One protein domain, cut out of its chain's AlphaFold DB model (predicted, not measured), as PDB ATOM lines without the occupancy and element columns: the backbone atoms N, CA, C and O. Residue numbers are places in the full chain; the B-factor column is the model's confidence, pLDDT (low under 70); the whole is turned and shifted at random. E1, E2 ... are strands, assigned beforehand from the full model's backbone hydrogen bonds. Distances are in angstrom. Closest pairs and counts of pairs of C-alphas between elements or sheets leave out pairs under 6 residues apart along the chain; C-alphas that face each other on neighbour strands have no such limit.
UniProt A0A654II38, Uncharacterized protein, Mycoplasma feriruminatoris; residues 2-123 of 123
ATOM      1  N   GLN A   2     116.445 174.571 137.937       38.22
ATOM      2  CA  GLN A   2     117.135 175.767 138.418       38.22
ATOM      3  C   GLN A   2     118.612 175.612 138.047       38.22
ATOM      4  O   GLN A   2     119.243 174.632 138.431       38.22
ATOM      5  N   GLN A   3     119.129 176.522 137.225       41.84
ATOM      6  CA  GLN A   3     120.553 176.605 136.940       41.84
ATOM      7  C   GLN A   3     121.218 176.996 138.265       41.84
ATOM      8  O   GLN A   3     121.010 178.111 138.744       41.84
ATOM      9  N   VAL A   4     121.895 176.046 138.918       50.62
ATOM     10  CA  VAL A   4     122.645 176.304 140.153       50.62
ATOM     11  C   VAL A   4     123.653 177.396 139.809       50.62
ATOM     12  O   VAL A   4     124.433 177.238 138.867       50.62
ATOM     13  N   GLN A   5     123.564 178.550 140.471       52.22
ATOM     14  CA  GLN A   5     124.569 179.592 140.287       52.22
ATOM     15  C   GLN A   5     125.917 179.009 140.726       52.22
ATOM     16  O   GLN A   5     125.941 178.311 141.737       52.22
ATOM     17  N   PRO A   6     127.018 179.239 139.994       59.78
ATOM     18  CA  PRO A   6     128.325 178.813 140.471       59.78
ATOM     19  C   PRO A   6     128.574 179.458 141.833       59.78
ATOM     20  O   PRO A   6     128.414 180.673 141.963       59.78
ATOM     21  N   ASP A   7     128.934 178.664 142.841       76.75
ATOM     22  CA  ASP A   7     129.333 179.201 144.139       76.75
ATOM     23  C   ASP A   7     130.505 180.151 143.908       76.75
ATOM     24  O   ASP A   7     131.553 179.741 143.417       76.75
ATOM     25  N   VAL A   8     130.317 181.446 144.166       86.06
ATOM     26  CA  VAL A   8     131.356 182.462 143.973       86.06
ATOM     27  C   VAL A   8     132.120 182.630 145.276       86.06
ATOM     28  O   VAL A   8     131.547 183.045 146.284       86.06
ATOM     29  N   ILE A   9     133.428 182.392 145.249       91.00
ATOM     30  CA  ILE A   9     134.314 182.759 146.359       91.00
ATOM     31  C   ILE A   9     134.787 184.196 146.136       91.00
ATOM     32  O   ILE A   9     135.158 184.573 145.030       91.00
ATOM     33  N   LYS A  10     134.791 185.021 147.184       91.75
ATOM     34  CA  LYS A  10     135.350 186.380 147.133       91.75
ATOM     35  C   LYS A  10     136.649 186.422 147.912       91.75
ATOM     36  O   LYS A  10     136.666 186.055 149.085       91.75
ATOM     37  N   VAL A  11     137.713 186.905 147.280       92.81
ATOM     38  CA  VAL A  11     139.025 187.060 147.915       92.81
ATOM     39  C   VAL A  11     139.428 188.531 148.022       92.81
ATOM     40  O   VAL A  11     138.843 189.380 147.344       92.81
ATOM     41  N   PRO A  12     140.418 188.878 148.867       89.12
ATOM     42  CA  PRO A  12     140.974 190.222 148.878       89.12
ATOM     43  C   PRO A  12     141.480 190.623 147.489       89.12
ATOM     44  O   PRO A  12     142.164 189.847 146.825       89.12
ATOM     45  N   SER A  13     141.204 191.863 147.083       82.31
ATOM     46  CA  SER A  13     141.652 192.427 145.801       82.31
ATOM     47  C   SER A  13     143.158 192.710 145.736       82.31
ATOM     48  O   SER A  13     143.673 193.102 144.694       82.31
ATOM     49  N   LYS A  14     143.873 192.552 146.854       86.19
ATOM     50  CA  LYS A  14     145.333 192.612 146.943       86.19
ATOM     51  C   LYS A  14     145.803 191.592 147.969       86.19
ATOM     52  O   LYS A  14     145.296 191.588 149.091       86.19
ATOM     53  N   LEU A  15     146.792 190.779 147.608       87.31
ATOM     54  CA  LEU A  15     147.509 189.955 148.577       87.31
ATOM     55  C   LEU A  15     148.409 190.856 149.433       87.31
ATOM     56  O   LEU A  15     149.186 191.644 148.887       87.31
ATOM     57  N   PRO A  16     148.327 190.778 150.771       86.44
ATOM     58  CA  PRO A  16     149.290 191.461 151.620       86.44
ATOM     59  C   PRO A  16     150.727 191.012 151.333       86.44
ATOM     60  O   PRO A  16     151.002 189.831 151.157       86.44
ATOM     61  N   SER A  17     151.662 191.963 151.339       82.25
ATOM     62  CA  SER A  17     153.042 191.762 150.855       82.25
ATOM     63  C   SER A  17     153.917 190.791 151.667       82.25
ATOM     64  O   SER A  17     155.043 190.501 151.254       82.25
ATOM     65  N   TYR A  18     153.415 190.331 152.819       85.81
ATOM     66  CA  TYR A  18     154.043 189.328 153.680       85.81
ATOM     67  C   TYR A  18     153.572 187.900 153.378       85.81
ATOM     68  O   TYR A  18     154.167 186.954 153.889       85.81
ATOM     69  N   PHE A  19     152.506 187.715 152.590       88.62
ATOM     70  CA  PHE A  19     152.120 186.381 152.154       88.62
ATOM     71  C   PHE A  19     153.133 185.868 151.142       88.62
ATOM     72  O   PHE A  19     153.399 186.502 150.124       88.62
ATOM     73  N   THR A  20     153.673 184.693 151.435       94.44
ATOM     74  CA  THR A  20     154.580 183.960 150.549       94.44
ATOM     75  C   THR A  20     154.051 182.560 150.229       94.44
ATOM     76  O   THR A  20     154.646 181.843 149.436       94.44
ATOM     77  N   ILE A  21     152.928 182.152 150.827       96.69
ATOM     78  CA  ILE A  21     152.378 180.799 150.731       96.69
ATOM     79  C   ILE A  21     150.910 180.904 150.321       96.69
ATOM     80  O   ILE A  21     150.131 181.585 150.986       96.69
ATOM     81  N   LEU A  22     150.550 180.208 149.244       97.25
ATOM     82  CA  LEU A  22     149.171 179.983 148.798       97.25
ATOM     83  C   LEU A  22     148.781 178.498 148.843       97.25
ATOM     84  O   LEU A  22     147.704 178.132 148.384       97.25
ATOM     85  N   LYS A  23     149.639 177.637 149.396       98.00
ATOM     86  CA  LYS A  23     149.421 176.192 149.494       98.00
ATOM     87  C   LYS A  23     147.980 175.826 149.873       98.00
ATOM     88  O   LYS A  23     147.485 176.250 150.916       98.00
ATOM     89  N   GLY A  24     147.333 175.025 149.028       97.62
ATOM     90  CA  GLY A  24     145.999 174.466 149.266       97.62
ATOM     91  C   GLY A  24     144.847 175.469 149.397       97.62
ATOM     92  O   GLY A  24     143.771 175.068 149.831       97.62
ATOM     93  N   ALA A  25     145.026 176.753 149.056       96.94
ATOM     94  CA  ALA A  25     144.013 177.778 149.339       96.94
ATOM     95  C   ALA A  25     142.649 177.524 148.664       96.94
ATOM     96  O   ALA A  25     141.630 177.979 149.182       96.94
ATOM     97  N   PHE A  26     142.619 176.779 147.552       97.50
ATOM     98  CA  PHE A  26     141.399 176.369 146.848       97.50
ATOM     99  C   PHE A  26     141.337 174.853 146.614       97.50
ATOM    100  O   PHE A  26     140.719 174.394 145.650       97.50
ATOM    101  N   TYR A  27     141.954 174.073 147.507       97.69
ATOM    102  CA  TYR A  27     141.864 172.614 147.499       97.69
ATOM    103  C   TYR A  27     140.402 172.155 147.488       97.69
ATOM    104  O   TYR A  27     139.621 172.564 148.352       97.69
ATOM    105  N   ARG A  28     140.032 171.306 146.520       96.94
ATOM    106  CA  ARG A  28     138.665 170.787 146.320       96.94
ATOM    107  C   ARG A  28     137.592 171.869 146.205       96.94
ATOM    108  O   ARG A  28     136.433 171.633 146.532       96.94
ATOM    109  N   SER A  29     137.964 173.067 145.759       95.12
ATOM    110  CA  SER A  29     137.003 174.150 145.578       95.12
ATOM    111  C   SER A  29     135.960 173.780 144.521       95.12
ATOM    112  O   SER A  29     136.291 173.525 143.363       95.12
ATOM    113  N   GLU A  30     134.684 173.831 144.901       93.50
ATOM    114  CA  GLU A  30     133.549 173.644 143.985       93.50
ATOM    115  C   GLU A  30     133.273 174.905 143.141       93.50
ATOM    116  O   GLU A  30     132.595 174.842 142.112       93.50
ATOM    117  N   SER A  31     133.845 176.047 143.544       92.50
ATOM    118  CA  SER A  31     133.707 177.334 142.866       92.50
ATOM    119  C   SER A  31     134.398 177.340 141.505       92.50
ATOM    120  O   SER A  31     135.599 177.090 141.401       92.50
ATOM    121  N   SER A  32     133.656 177.706 140.457       92.75
ATOM    122  CA  SER A  32     134.234 178.008 139.142       92.75
ATOM    123  C   SER A  32     134.739 179.448 139.020       92.75
ATOM    124  O   SER A  32     135.447 179.765 138.059       92.75
ATOM    125  N   TYR A  33     134.369 180.322 139.966       93.56
ATOM    126  CA  TYR A  33     134.682 181.746 139.933       93.56
ATOM    127  C   TYR A  33     135.026 182.313 141.322       93.56
ATOM    128  O   TYR A  33     134.171 182.538 142.176       93.56
ATOM    129  N   ILE A  34     136.305 182.607 141.498       94.81
ATOM    130  CA  ILE A  34     136.954 183.248 142.630       94.81
ATOM    131  C   ILE A  34     137.183 184.717 142.260       94.81
ATOM    132  O   ILE A  34     138.134 185.075 141.559       94.81
ATOM    133  N   GLN A  35     136.283 185.585 142.705       93.81
ATOM    134  CA  GLN A  35     136.313 187.009 142.400       93.81
ATOM    135  C   GLN A  35     137.551 187.682 143.014       93.81
ATOM    136  O   GLN A  35     137.677 187.727 144.241       93.81
ATOM    137  N   GLY A  36     138.402 188.273 142.167       93.38
ATOM    138  CA  GLY A  36     139.571 189.069 142.560       93.38
ATOM    139  C   GLY A  36     140.908 188.338 142.434       93.38
ATOM    140  O   GLY A  36     141.959 188.967 142.572       93.38
ATOM    141  N   ILE A  37     140.894 187.039 142.137       94.88
ATOM    142  CA  ILE A  37     142.100 186.209 142.071       94.88
ATOM    143  C   ILE A  37     143.031 186.598 140.905       94.88
ATOM    144  O   ILE A  37     144.252 186.476 140.986       94.88
ATOM    145  N   GLU A  38     142.461 187.143 139.829       91.75
ATOM    146  CA  GLU A  38     143.169 187.620 138.639       91.75
ATOM    147  C   GLU A  38     144.046 188.852 138.909       91.75
ATOM    148  O   GLU A  38     144.930 189.174 138.116       91.75
ATOM    149  N   SER A  39     143.789 189.552 140.020       91.56
ATOM    150  CA  SER A  39     144.459 190.802 140.399       91.56
ATOM    151  C   SER A  39     145.592 190.618 141.411       91.56
ATOM    152  O   SER A  39     146.264 191.585 141.777       91.56
ATOM    153  N   TRP A  40     145.804 189.389 141.882       94.88
ATOM    154  CA  TRP A  40     146.840 189.076 142.854       94.88
ATOM    155  C   TRP A  40     148.245 189.288 142.283       94.88
ATOM    156  O   TRP A  40     148.599 188.746 141.240       94.88
ATOM    157  N   ASP A  41     149.066 190.043 143.015       94.50
ATOM    158  CA  ASP A  41     150.510 190.086 142.797       94.50
ATOM    159  C   ASP A  41     151.137 188.841 143.435       94.50
ATOM    160  O   ASP A  41     151.239 188.736 144.660       94.50
ATOM    161  N   THR A  42     151.527 187.881 142.597       96.50
ATOM    162  CA  THR A  42     152.120 186.612 143.030       96.50
ATOM    163  C   THR A  42     153.650 186.611 143.006       96.50
ATOM    164  O   THR A  42     154.248 185.590 143.338       96.50
ATOM    165  N   SER A  43     154.299 187.741 142.690       95.81
ATOM    166  CA  SER A  43     155.761 187.841 142.496       95.81
ATOM    167  C   SER A  43     156.592 187.423 143.718       95.81
ATOM    168  O   SER A  43     157.778 187.112 143.599       95.81
ATOM    169  N   ARG A  44     155.976 187.389 144.906       96.00
ATOM    170  CA  ARG A  44     156.598 186.999 146.184       96.00
ATOM    171  C   ARG A  44     156.207 185.609 146.673       96.00
ATOM    172  O   ARG A  44     156.740 185.155 147.686       96.00
ATOM    173  N   ILE A  45     155.266 184.949 146.005       97.88
ATOM    174  CA  ILE A  45     154.799 183.631 146.421       97.88
ATOM    175  C   ILE A  45     155.892 182.605 146.134       97.88
ATOM    176  O   ILE A  45     156.470 182.561 145.050       97.88
ATOM    177  N   THR A  46     156.185 181.787 147.136       97.88
ATOM    178  CA  THR A  46     157.195 180.731 147.091       97.88
ATOM    179  C   THR A  46     156.580 179.335 147.080       97.88
ATOM    180  O   THR A  46     157.241 178.407 146.629       97.88
ATOM    181  N   ASP A  47     155.340 179.176 147.547       98.50
ATOM    182  CA  ASP A  47     154.657 177.880 147.662       98.50
ATOM    183  C   ASP A  47     153.212 177.970 147.135       98.50
ATOM    184  O   ASP A  47     152.397 178.730 147.669       98.50
ATOM    185  N   MET A  48     152.918 177.204 146.080       98.69
ATOM    186  CA  MET A  48     151.589 177.012 145.483       98.69
ATOM    187  C   MET A  48     151.200 175.521 145.426       98.69
ATOM    188  O   MET A  48     150.356 175.128 144.616       98.69
ATOM    189  N   ASN A  49     151.802 174.689 146.280       98.62
ATOM    190  CA  ASN A  49     151.504 173.264 146.393       98.62
ATOM    191  C   ASN A  49     149.991 173.029 146.557       98.62
ATOM    192  O   ASN A  49     149.344 173.684 147.381       98.62
ATOM    193  N   ALA A  50     149.424 172.127 145.753       98.75
ATOM    194  CA  ALA A  50     148.008 171.753 145.777       98.75
ATOM    195  C   ALA A  50     147.002 172.933 145.731       98.75
ATOM    196  O   ALA A  50     145.864 172.784 146.174       98.75
ATOM    197  N   LEU A  51     147.391 174.117 145.223       98.62
ATOM    198  CA  LEU A  51     146.560 175.333 145.276       98.62
ATOM    199  C   LEU A  51     145.146 175.120 144.709       98.62
ATOM    200  O   LEU A  51     144.187 175.610 145.299       98.62
ATOM    201  N   PHE A  52     145.032 174.380 143.607       98.69
ATOM    202  CA  PHE A  52     143.782 174.025 142.934       98.69
ATOM    203  C   PHE A  52     143.634 172.505 142.757       98.69
ATOM    204  O   PHE A  52     142.964 172.058 141.824       98.69
ATOM    205  N   GLU A  53     144.265 171.694 143.617       98.75
ATOM    206  CA  GLU A  53     144.082 170.239 143.552       98.75
ATOM    207  C   GLU A  53     142.595 169.907 143.762       98.75
ATOM    208  O   GLU A  53     141.948 170.442 144.664       98.75
ATOM    209  N   ASP A  54     142.049 169.056 142.893       98.56
ATOM    210  CA  ASP A  54     140.642 168.648 142.825       98.56
ATOM    211  C   ASP A  54     139.633 169.818 142.694       98.56
ATOM    212  O   ASP A  54     138.437 169.636 142.926       98.56
ATOM    213  N   ALA A  55     140.060 171.026 142.299       97.81
ATOM    214  CA  ALA A  55     139.155 172.143 142.002       97.81
ATOM    215  C   ALA A  55     138.491 171.945 140.625       97.81
ATOM    216  O   ALA A  55     138.813 172.619 139.643       97.81
ATOM    217  N   GLU A  56     137.592 170.962 140.528       97.56
ATOM    218  CA  GLU A  56     137.115 170.406 139.252       97.56
ATOM    219  C   GLU A  56     136.491 171.447 138.312       97.56
ATOM    220  O   GLU A  56     136.590 171.304 137.090       97.56
ATOM    221  N   ASN A  57     135.885 172.499 138.869       96.25
ATOM    222  CA  ASN A  57     135.161 173.539 138.133       96.25
ATOM    223  C   ASN A  57     136.005 174.789 137.823       96.25
ATOM    224  O   ASN A  57     135.550 175.662 137.078       96.25
ATOM    225  N   PHE A  58     137.211 174.912 138.384       97.00
ATOM    226  CA  PHE A  58     138.036 176.109 138.239       97.00
ATOM    227  C   PHE A  58     138.623 176.225 136.824       97.00
ATOM    228  O   PHE A  58     139.262 175.303 136.317       97.00
ATOM    229  N   ASN A  59     138.425 177.377 136.177       97.44
ATOM    230  CA  ASN A  59     138.979 177.659 134.848       97.44
ATOM    231  C   ASN A  59     139.203 179.164 134.599       97.44
ATOM    232  O   ASN A  59     139.151 179.618 133.457       97.44
ATOM    233  N   GLN A  60     139.398 179.968 135.647       96.69
ATOM    234  CA  GLN A  60     139.677 181.396 135.468       96.69
ATOM    235  C   GLN A  60     141.077 181.629 134.906       96.69
ATOM    236  O   GLN A  60     142.023 180.925 135.256       96.69
ATOM    237  N   ASP A  61     141.204 182.658 134.069       97.38
ATOM    238  CA  ASP A  61     142.485 183.095 133.525       97.38
ATOM    239  C   ASP A  61     143.399 183.650 134.629       97.38
ATOM    240  O   ASP A  61     143.120 184.679 135.245       97.38
ATOM    241  N   ILE A  62     144.510 182.951 134.838       97.69
ATOM    242  CA  ILE A  62     145.603 183.303 135.754       97.69
ATOM    243  C   ILE A  62     146.938 183.444 135.006       97.69
ATOM    244  O   ILE A  62     148.004 183.496 135.614       97.69
ATOM    245  N   SER A  63     146.909 183.547 133.673       97.38
ATOM    246  CA  SER A  63     148.104 183.640 132.814       97.38
ATOM    247  C   SER A  63     149.003 184.848 133.117       97.38
ATOM    248  O   SER A  63     150.170 184.866 132.719       97.38
ATOM    249  N   LYS A  64     148.471 185.843 133.841       97.06
ATOM    250  CA  LYS A  64     149.162 187.071 134.260       97.06
ATOM    251  C   LYS A  64     149.925 186.957 135.579       97.06
ATOM    252  O   LYS A  64     150.631 187.900 135.925       97.06
ATOM    253  N   TRP A  65     149.777 185.863 136.324       97.69
ATOM    254  CA  TRP A  65     150.528 185.669 137.562       97.69
ATOM    255  C   TRP A  65     152.033 185.597 137.296       97.69
ATOM    256  O   TRP A  65     152.485 184.926 136.369       97.69
ATOM    257  N   ASP A  66     152.805 186.271 138.144       97.38
ATOM    258  CA  ASP A  66     154.254 186.117 138.198       97.38
ATOM    259  C   ASP A  66     154.591 184.930 139.102       97.38
ATOM    260  O   ASP A  66     154.374 184.973 140.314       97.38
ATOM    261  N   VAL A  67     155.101 183.860 138.499       98.00
ATOM    262  CA  VAL A  67     155.462 182.614 139.187       98.00
ATOM    263  C   VAL A  67     156.977 182.418 139.313       98.00
ATOM    264  O   VAL A  67     157.439 181.350 139.715       98.00
ATOM    265  N   SER A  68     157.773 183.445 138.997       97.56
ATOM    266  CA  SER A  68     159.241 183.362 138.952       97.56
ATOM    267  C   SER A  68     159.895 183.098 140.317       97.56
ATOM    268  O   SER A  68     161.016 182.590 140.387       97.56
ATOM    269  N   SER A  69     159.192 183.394 141.414       97.19
ATOM    270  CA  SER A  69     159.647 183.142 142.789       97.19
ATOM    271  C   SER A  69     159.220 181.788 143.361       97.19
ATOM    272  O   SER A  69     159.776 181.373 144.386       97.19
ATOM    273  N   VAL A  70     158.279 181.094 142.711       98.25
ATOM    274  CA  VAL A  70     157.661 179.863 143.221       98.25
ATOM    275  C   VAL A  70     158.654 178.701 143.175       98.25
ATOM    276  O   VAL A  70     159.396 178.525 142.208       98.25
ATOM    277  N   GLN A  71     158.681 177.917 144.251       98.12
ATOM    278  CA  GLN A  71     159.593 176.789 144.452       98.12
ATOM    279  C   GLN A  71     158.857 175.446 144.518       98.12
ATOM    280  O   GLN A  71     159.466 174.411 144.256       98.12
ATOM    281  N   ASP A  72     157.562 175.458 144.837       98.50
ATOM    282  CA  ASP A  72     156.735 174.259 144.960       98.50
ATOM    283  C   ASP A  72     155.376 174.471 144.282       98.50
ATOM    284  O   ASP A  72     154.640 175.403 144.618       98.50
ATOM    285  N   ILE A  73     155.087 173.623 143.296       98.50
ATOM    286  CA  ILE A  73     153.824 173.536 142.556       98.50
ATOM    287  C   ILE A  73     153.360 172.077 142.440       98.50
ATOM    288  O   ILE A  73     152.607 171.742 141.519       98.50
ATOM    289  N   GLU A  74     153.831 171.184 143.320       98.19
ATOM    290  CA  GLU A  74     153.362 169.796 143.292       98.19
ATOM    291  C   GLU A  74     151.836 169.770 143.452       98.19
ATOM    292  O   GLU A  74     151.259 170.562 144.202       98.19
ATOM    293  N   ASP A  75     151.186 168.912 142.668       98.50
ATOM    294  CA  ASP A  75     149.732 168.730 142.639       98.50
ATOM    295  C   ASP A  75     148.897 170.000 142.309       98.50
ATOM    296  O   ASP A  75     147.672 169.943 142.374       98.50
ATOM    297  N   MET A  76     149.498 171.137 141.912       98.56
ATOM    298  CA  MET A  76     148.819 172.449 141.828       98.56
ATOM    299  C   MET A  76     147.472 172.435 141.086       98.56
ATOM    300  O   MET A  76     146.532 173.063 141.560       98.56
ATOM    301  N   PHE A  77     147.377 171.743 139.948       98.62
ATOM    302  CA  PHE A  77     146.149 171.573 139.159       98.62
ATOM    303  C   PHE A  77     145.719 170.112 139.049       98.62
ATOM    304  O   PHE A  77     144.921 169.768 138.176       98.62
ATOM    305  N   LYS A  78     146.259 169.216 139.874       98.62
ATOM    306  CA  LYS A  78     145.897 167.802 139.807       98.62
ATOM    307  C   LYS A  78     144.397 167.637 140.029       98.62
ATOM    308  O   LYS A  78     143.849 168.201 140.963       98.62
ATOM    309  N   GLY A  79     143.717 166.915 139.145       98.44
ATOM    310  CA  GLY A  79     142.263 166.750 139.219       98.44
ATOM    311  C   GLY A  79     141.438 168.006 138.886       98.44
ATOM    312  O   GLY A  79     140.211 167.939 138.922       98.44
ATOM    313  N   ALA A  80     142.047 169.138 138.499       98.25
ATOM    314  CA  ALA A  80     141.327 170.334 138.044       98.25
ATOM    315  C   ALA A  80     140.781 170.129 136.615       98.25
ATOM    316  O   ALA A  80     141.322 170.620 135.619       98.25
ATOM    317  N   LYS A  81     139.721 169.324 136.500       98.25
ATOM    318  CA  LYS A  81     139.182 168.805 135.229       98.25
ATOM    319  C   LYS A  81     138.813 169.894 134.219       98.25
ATOM    320  O   LYS A  81     139.043 169.711 133.027       98.25
ATOM    321  N   SER A  82     138.264 171.019 134.678       98.00
ATOM    322  CA  SER A  82     137.844 172.120 133.798       98.00
ATOM    323  C   SER A  82     138.977 173.071 133.409       98.00
ATOM    324  O   SER A  82     138.801 173.881 132.497       98.00
ATOM    325  N   PHE A  83     140.133 173.000 134.073       98.31
ATOM    326  CA  PHE A  83     141.204 173.972 133.895       98.31
ATOM    327  C   PHE A  83     141.931 173.786 132.555       98.31
ATOM    328  O   PHE A  83     142.557 172.758 132.316       98.31
ATOM    329  N   ASN A  84     141.869 174.789 131.672       97.75
ATOM    330  CA  ASN A  84     142.439 174.730 130.316       97.75
ATOM    331  C   ASN A  84     143.016 176.084 129.846       97.75
ATOM    332  O   ASN A  84     142.999 176.420 128.651       97.75
ATOM    333  N   GLN A  85     143.502 176.890 130.790       98.12
ATOM    334  CA  GLN A  85     144.093 178.196 130.504       98.12
ATOM    335  C   GLN A  85     145.479 178.073 129.868       98.12
ATOM    336  O   GLN A  85     146.160 177.058 129.996       98.12
ATOM    337  N   ASN A  86     145.895 179.108 129.140       98.00
ATOM    338  CA  ASN A  86     147.219 179.145 128.528       98.00
ATOM    339  C   ASN A  86     148.258 179.655 129.536       98.00
ATOM    340  O   ASN A  86     148.282 180.843 129.846       98.00
ATOM    341  N   LEU A  87     149.138 178.768 130.001       98.12
ATOM    342  CA  LEU A  87     150.225 179.071 130.937       98.12
ATOM    343  C   LEU A  87     151.592 179.172 130.244       98.12
ATOM    344  O   LEU A  87     152.620 179.183 130.908       98.12
ATOM    345  N   SER A  88     151.645 179.253 128.912       97.06
ATOM    346  CA  SER A  88     152.915 179.270 128.165       97.06
ATOM    347  C   SER A  88     153.814 180.484 128.442       97.06
ATOM    348  O   SER A  88     155.005 180.432 128.132       97.06
ATOM    349  N   SER A  89     153.272 181.549 129.042       96.62
ATOM    350  CA  SER A  89     154.025 182.705 129.543       96.62
ATOM    351  C   SER A  89     154.769 182.417 130.849       96.62
ATOM    352  O   SER A  89     155.753 183.094 131.152       96.62
ATOM    353  N   TRP A  90     154.327 181.426 131.625       97.94
ATOM    354  CA  TRP A  90     154.907 181.118 132.923       97.94
ATOM    355  C   TRP A  90     156.302 180.521 132.779       97.94
ATOM    356  O   TRP A  90     156.553 179.653 131.939       97.94
ATOM    357  N   THR A  91     157.206 180.985 133.637       97.19
ATOM    358  CA  THR A  91     158.564 180.464 133.773       97.19
ATOM    359  C   THR A  91     158.887 180.379 135.259       97.19
ATOM    360  O   THR A  91     158.917 181.398 135.944       97.19
ATOM    361  N   PHE A  92     159.103 179.164 135.754       96.25
ATOM    362  CA  PHE A  92     159.496 178.916 137.145       96.25
ATOM    363  C   PHE A  92     161.016 178.938 137.315       96.25
ATOM    364  O   PHE A  92     161.752 178.942 136.328       96.25
ATOM    365  N   LYS A  93     161.499 178.851 138.559       93.44
ATOM    366  CA  LYS A  93     162.901 178.497 138.823       93.44
ATOM    367  C   LYS A  93     163.196 177.077 138.339       93.44
ATOM    368  O   LYS A  93     162.348 176.199 138.452       93.44
ATOM    369  N   ASP A  94     164.424 176.832 137.888       88.81
ATOM    370  CA  ASP A  94     164.849 175.518 137.372       88.81
ATOM    371  C   ASP A  94     164.677 174.371 138.385       88.81
ATOM    372  O   ASP A  94     164.489 173.223 138.002       88.81
ATOM    373  N   SER A  95     164.719 174.680 139.685       93.00
ATOM    374  CA  SER A  95     164.571 173.723 140.791       93.00
ATOM    375  C   SER A  95     163.140 173.585 141.321       93.00
ATOM    376  O   SER A  95     162.945 173.025 142.401       93.00
ATOM    377  N   VAL A  96     162.135 174.097 140.601       96.62
ATOM    378  CA  VAL A  96     160.740 174.010 141.044       96.62
ATOM    379  C   VAL A  96     160.301 172.548 141.183       96.62
ATOM    380  O   VAL A  96     160.455 171.735 140.264       96.62
ATOM    381  N   LYS A  97     159.724 172.200 142.333       96.75
ATOM    382  CA  LYS A  97     159.081 170.897 142.529       96.75
ATOM    383  C   LYS A  97     157.729 170.904 141.833       96.75
ATOM    384  O   LYS A  97     156.925 171.790 142.092       96.75
ATOM    385  N   HIS A  98     157.489 169.947 140.944       95.94
ATOM    386  CA  HIS A  98     156.329 169.974 140.043       95.94
ATOM    387  C   HIS A  98     155.715 168.594 139.795       95.94
ATOM    388  O   HIS A  98     155.082 168.357 138.764       95.94
ATOM    389  N   LYS A  99     155.906 167.668 140.738       95.75
ATOM    390  CA  LYS A  99     155.302 166.342 140.673       95.75
ATOM    391  C   LYS A  99     153.788 166.459 140.497       95.75
ATOM    392  O   LYS A  99     153.137 167.234 141.193       95.75
ATOM    393  N   ASP A 100     153.248 165.690 139.553       96.62
ATOM    394  CA  ASP A 100     151.811 165.606 139.276       96.62
ATOM    395  C   ASP A 100     151.129 166.974 139.009       96.62
ATOM    396  O   ASP A 100     149.904 167.057 139.067       96.62
ATOM    397  N   PHE A 101     151.889 168.022 138.638       97.00
ATOM    398  CA  PHE A 101     151.444 169.424 138.497       97.00
ATOM    399  C   PHE A 101     150.061 169.599 137.856       97.00
ATOM    400  O   PHE A 101     149.258 170.404 138.315       97.00
ATOM    401  N   ALA A 102     149.785 168.844 136.792       97.06
ATOM    402  CA  ALA A 102     148.544 168.917 136.028       97.06
ATOM    403  C   ALA A 102     147.926 167.534 135.768       97.06
ATOM    404  O   ALA A 102     147.183 167.364 134.802       97.06
ATOM    405  N   LYS A 103     148.246 166.523 136.580       97.50
ATOM    406  CA  LYS A 103     147.740 165.158 136.379       97.50
ATOM    407  C   LYS A 103     146.214 165.106 136.493       97.50
ATOM    408  O   LYS A 103     145.643 165.653 137.428       97.50
ATOM    409  N   SER A 104     145.547 164.427 135.566       97.62
ATOM    410  CA  SER A 104     144.082 164.306 135.507       97.62
ATOM    411  C   SER A 104     143.335 165.647 135.432       97.62
ATOM    412  O   SER A 104     142.185 165.748 135.855       97.62
ATOM    413  N   SER A 105     143.987 166.683 134.901       97.88
ATOM    414  CA  SER A 105     143.414 168.020 134.709       97.88
ATOM    415  C   SER A 105     143.054 168.279 133.246       97.88
ATOM    416  O   SER A 105     143.519 167.578 132.343       97.88
ATOM    417  N   GLY A 106     142.289 169.341 132.983       97.81
ATOM    418  CA  GLY A 106     141.935 169.738 131.613       97.81
ATOM    419  C   GLY A 106     143.133 170.142 130.739       97.81
ATOM    420  O   GLY A 106     143.046 170.081 129.510       97.81
ATOM    421  N   ILE A 107     144.268 170.512 131.347       96.62
ATOM    422  CA  ILE A 107     145.484 170.944 130.645       96.62
ATOM    423  C   ILE A 107     146.512 169.810 130.482       96.62
ATOM    424  O   ILE A 107     147.482 169.983 129.746       96.62
ATOM    425  N   GLU A 108     146.322 168.642 131.111       95.81
ATOM    426  CA  GLU A 108     147.308 167.544 131.159       95.81
ATOM    427  C   GLU A 108     147.890 167.191 129.781       95.81
ATOM    428  O   GLU A 108     149.110 167.148 129.589       95.81
ATOM    429  N   ASN A 109     146.996 167.002 128.809       94.75
ATOM    430  CA  ASN A 109     147.323 166.554 127.457       94.75
ATOM    431  C   ASN A 109     147.618 167.712 126.484       94.75
ATOM    432  O   ASN A 109     147.872 167.470 125.307       94.75
ATOM    433  N   ASN A 110     147.609 168.968 126.948       95.12
ATOM    434  CA  ASN A 110     147.881 170.149 126.128       95.12
ATOM    435  C   ASN A 110     149.201 170.826 126.532       95.12
ATOM    436  O   ASN A 110     149.225 171.909 127.119       95.12
ATOM    437  N   LYS A 111     150.322 170.182 126.186       92.12
ATOM    438  CA  LYS A 111     151.679 170.645 126.533       92.12
ATOM    439  C   LYS A 111     152.046 172.004 125.926       92.12
ATOM    440  O   LYS A 111     152.917 172.693 126.449       92.12
ATOM    441  N   GLU A 112     151.380 172.446 124.862       94.88
ATOM    442  CA  GLU A 112     151.609 173.779 124.288       94.88
ATOM    443  C   GLU A 112     151.204 174.897 125.252       94.88
ATOM    444  O   GLU A 112     151.876 175.933 125.313       94.88
ATOM    445  N   LYS A 113     150.158 174.648 126.048       96.44
ATOM    446  CA  LYS A 113     149.669 175.549 127.091       96.44
ATOM    447  C   LYS A 113     150.430 175.427 128.409       96.44
ATOM    448  O   LYS A 113     150.183 176.232 129.299       96.44
ATOM    449  N   TRP A 114     151.333 174.457 128.559       96.88
ATOM    450  CA  TRP A 114     152.114 174.305 129.787       96.88
ATOM    451  C   TRP A 114     153.145 175.434 129.957       96.88
ATOM    452  O   TRP A 114     153.588 176.017 128.960       96.88
ATOM    453  N   PRO A 115     153.578 175.697 131.203       97.19
ATOM    454  CA  PRO A 115     154.692 176.589 131.519       97.19
ATOM    455  C   PRO A 115     155.939 176.271 130.696       97.19
ATOM    456  O   PRO A 115     156.265 175.103 130.465       97.19
ATOM    457  N   LYS A 116     156.648 177.311 130.245       93.75
ATOM    458  CA  LYS A 116     157.726 177.219 129.247       93.75
ATOM    459  C   LYS A 116     158.782 176.172 129.601       93.75
ATOM    460  O   LYS A 116     159.186 175.405 128.730       93.75
ATOM    461  N   ASN A 117     159.203 176.129 130.863       92.06
ATOM    462  CA  ASN A 117     160.240 175.229 131.364       92.06
ATOM    463  C   ASN A 117     159.716 173.894 131.930       92.06
ATOM    464  O   ASN A 117     160.505 173.129 132.471       92.06
ATOM    465  N   LEU A 118     158.423 173.584 131.762       91.31
ATOM    466  CA  LEU A 118     157.822 172.290 132.127       91.31
ATOM    467  C   LEU A 118     157.324 171.487 130.913       91.31
ATOM    468  O   LEU A 118     156.829 170.375 131.060       91.31
ATOM    469  N   LYS A 119     157.450 172.016 129.688       82.62
ATOM    470  CA  LYS A 119     157.005 171.318 128.463       82.62
ATOM    471  C   LYS A 119     157.798 170.044 128.156       82.62
ATOM    472  O   LYS A 119     157.328 169.207 127.395       82.62
ATOM    473  N   THR A 120     159.005 169.927 128.706       66.38
ATOM    474  CA  THR A 120     159.988 168.889 128.369       66.38
ATOM    475  C   THR A 120     160.195 167.860 129.479       66.38
ATOM    476  O   THR A 120     161.043 166.984 129.324       66.38
ATOM    477  N   THR A 121     159.479 167.959 130.604       54.81
ATOM    478  CA  THR A 121     159.621 167.008 131.710       54.81
ATOM    479  C   THR A 121     158.670 165.824 131.513       54.81
ATOM    480  O   THR A 121     157.461 165.983 131.329       54.81
ATOM    481  N   ASN A 122     159.238 164.616 131.497       49.44
ATOM    482  CA  ASN A 122     158.473 163.377 131.604       49.44
ATOM    483  C   ASN A 122     158.070 163.233 133.078       49.44
ATOM    484  O   ASN A 122     158.955 163.236 133.933       49.44
ATOM    485  N   ASN A 123     156.763 163.181 133.355       47.88
ATOM    486  CA  ASN A 123     156.218 162.880 134.689       47.88
ATOM    487  C   ASN A 123     156.706 161.518 135.197       47.88
ATOM    488  O   ASN A 123     156.726 160.573 134.374       47.88
TER     489      ASN A 123
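AT A GLANCE: This is residues 2 to 123 of the 123 residues of an uncharacterized protein of Mycoplasma feriruminatoris (UniProt A0A654II38). With little regular structure, the chain is wound in stacked turns, a short solenoid made mostly of loops between residues 11 and 119, with residues 2 to 6 trailing from one end. The strands E1 and E2, in that order along the chain, form a small parallel pair, order E1, E2, near that end. The 122 printed residues include no named helix; the class is all strand, with only 6 residues in named elements. The whole is compact, with a radius of gyration of the C-alphas of 13.7 A and spans of 45 by 34 by 20 A.

HOW THE PARTS SIT: E1, residues 8 to 10, and E2, residues 33 to 35, are parallel neighbours at 26 degrees. C-alphas 9 and 34 face each other, 4.6 A apart. N 35 and O 9 are within hydrogen-bond range at 2.8 A.

IN THESE COORDINATES: E1 measures 6.4 A from C-alpha 8 at (131.356, 182.462, 143.973) to C-alpha 10. E2 measures 6.0 A and ends at C-alpha 35, (136.313, 187.009, 142.400). Residues 36 to 123 hold no named element; C-alpha 75 is at (149.732, 168.730, 142.639).

THE WHOLE: The C-alphas of Gln 2 and Asp 94, the two farthest apart, are 47.7 A apart. The link from E1 to E2 is long, 22 residues. The printed part has no cut; pLDDT is under 70 in residues 2 to 6 and 120 to 123.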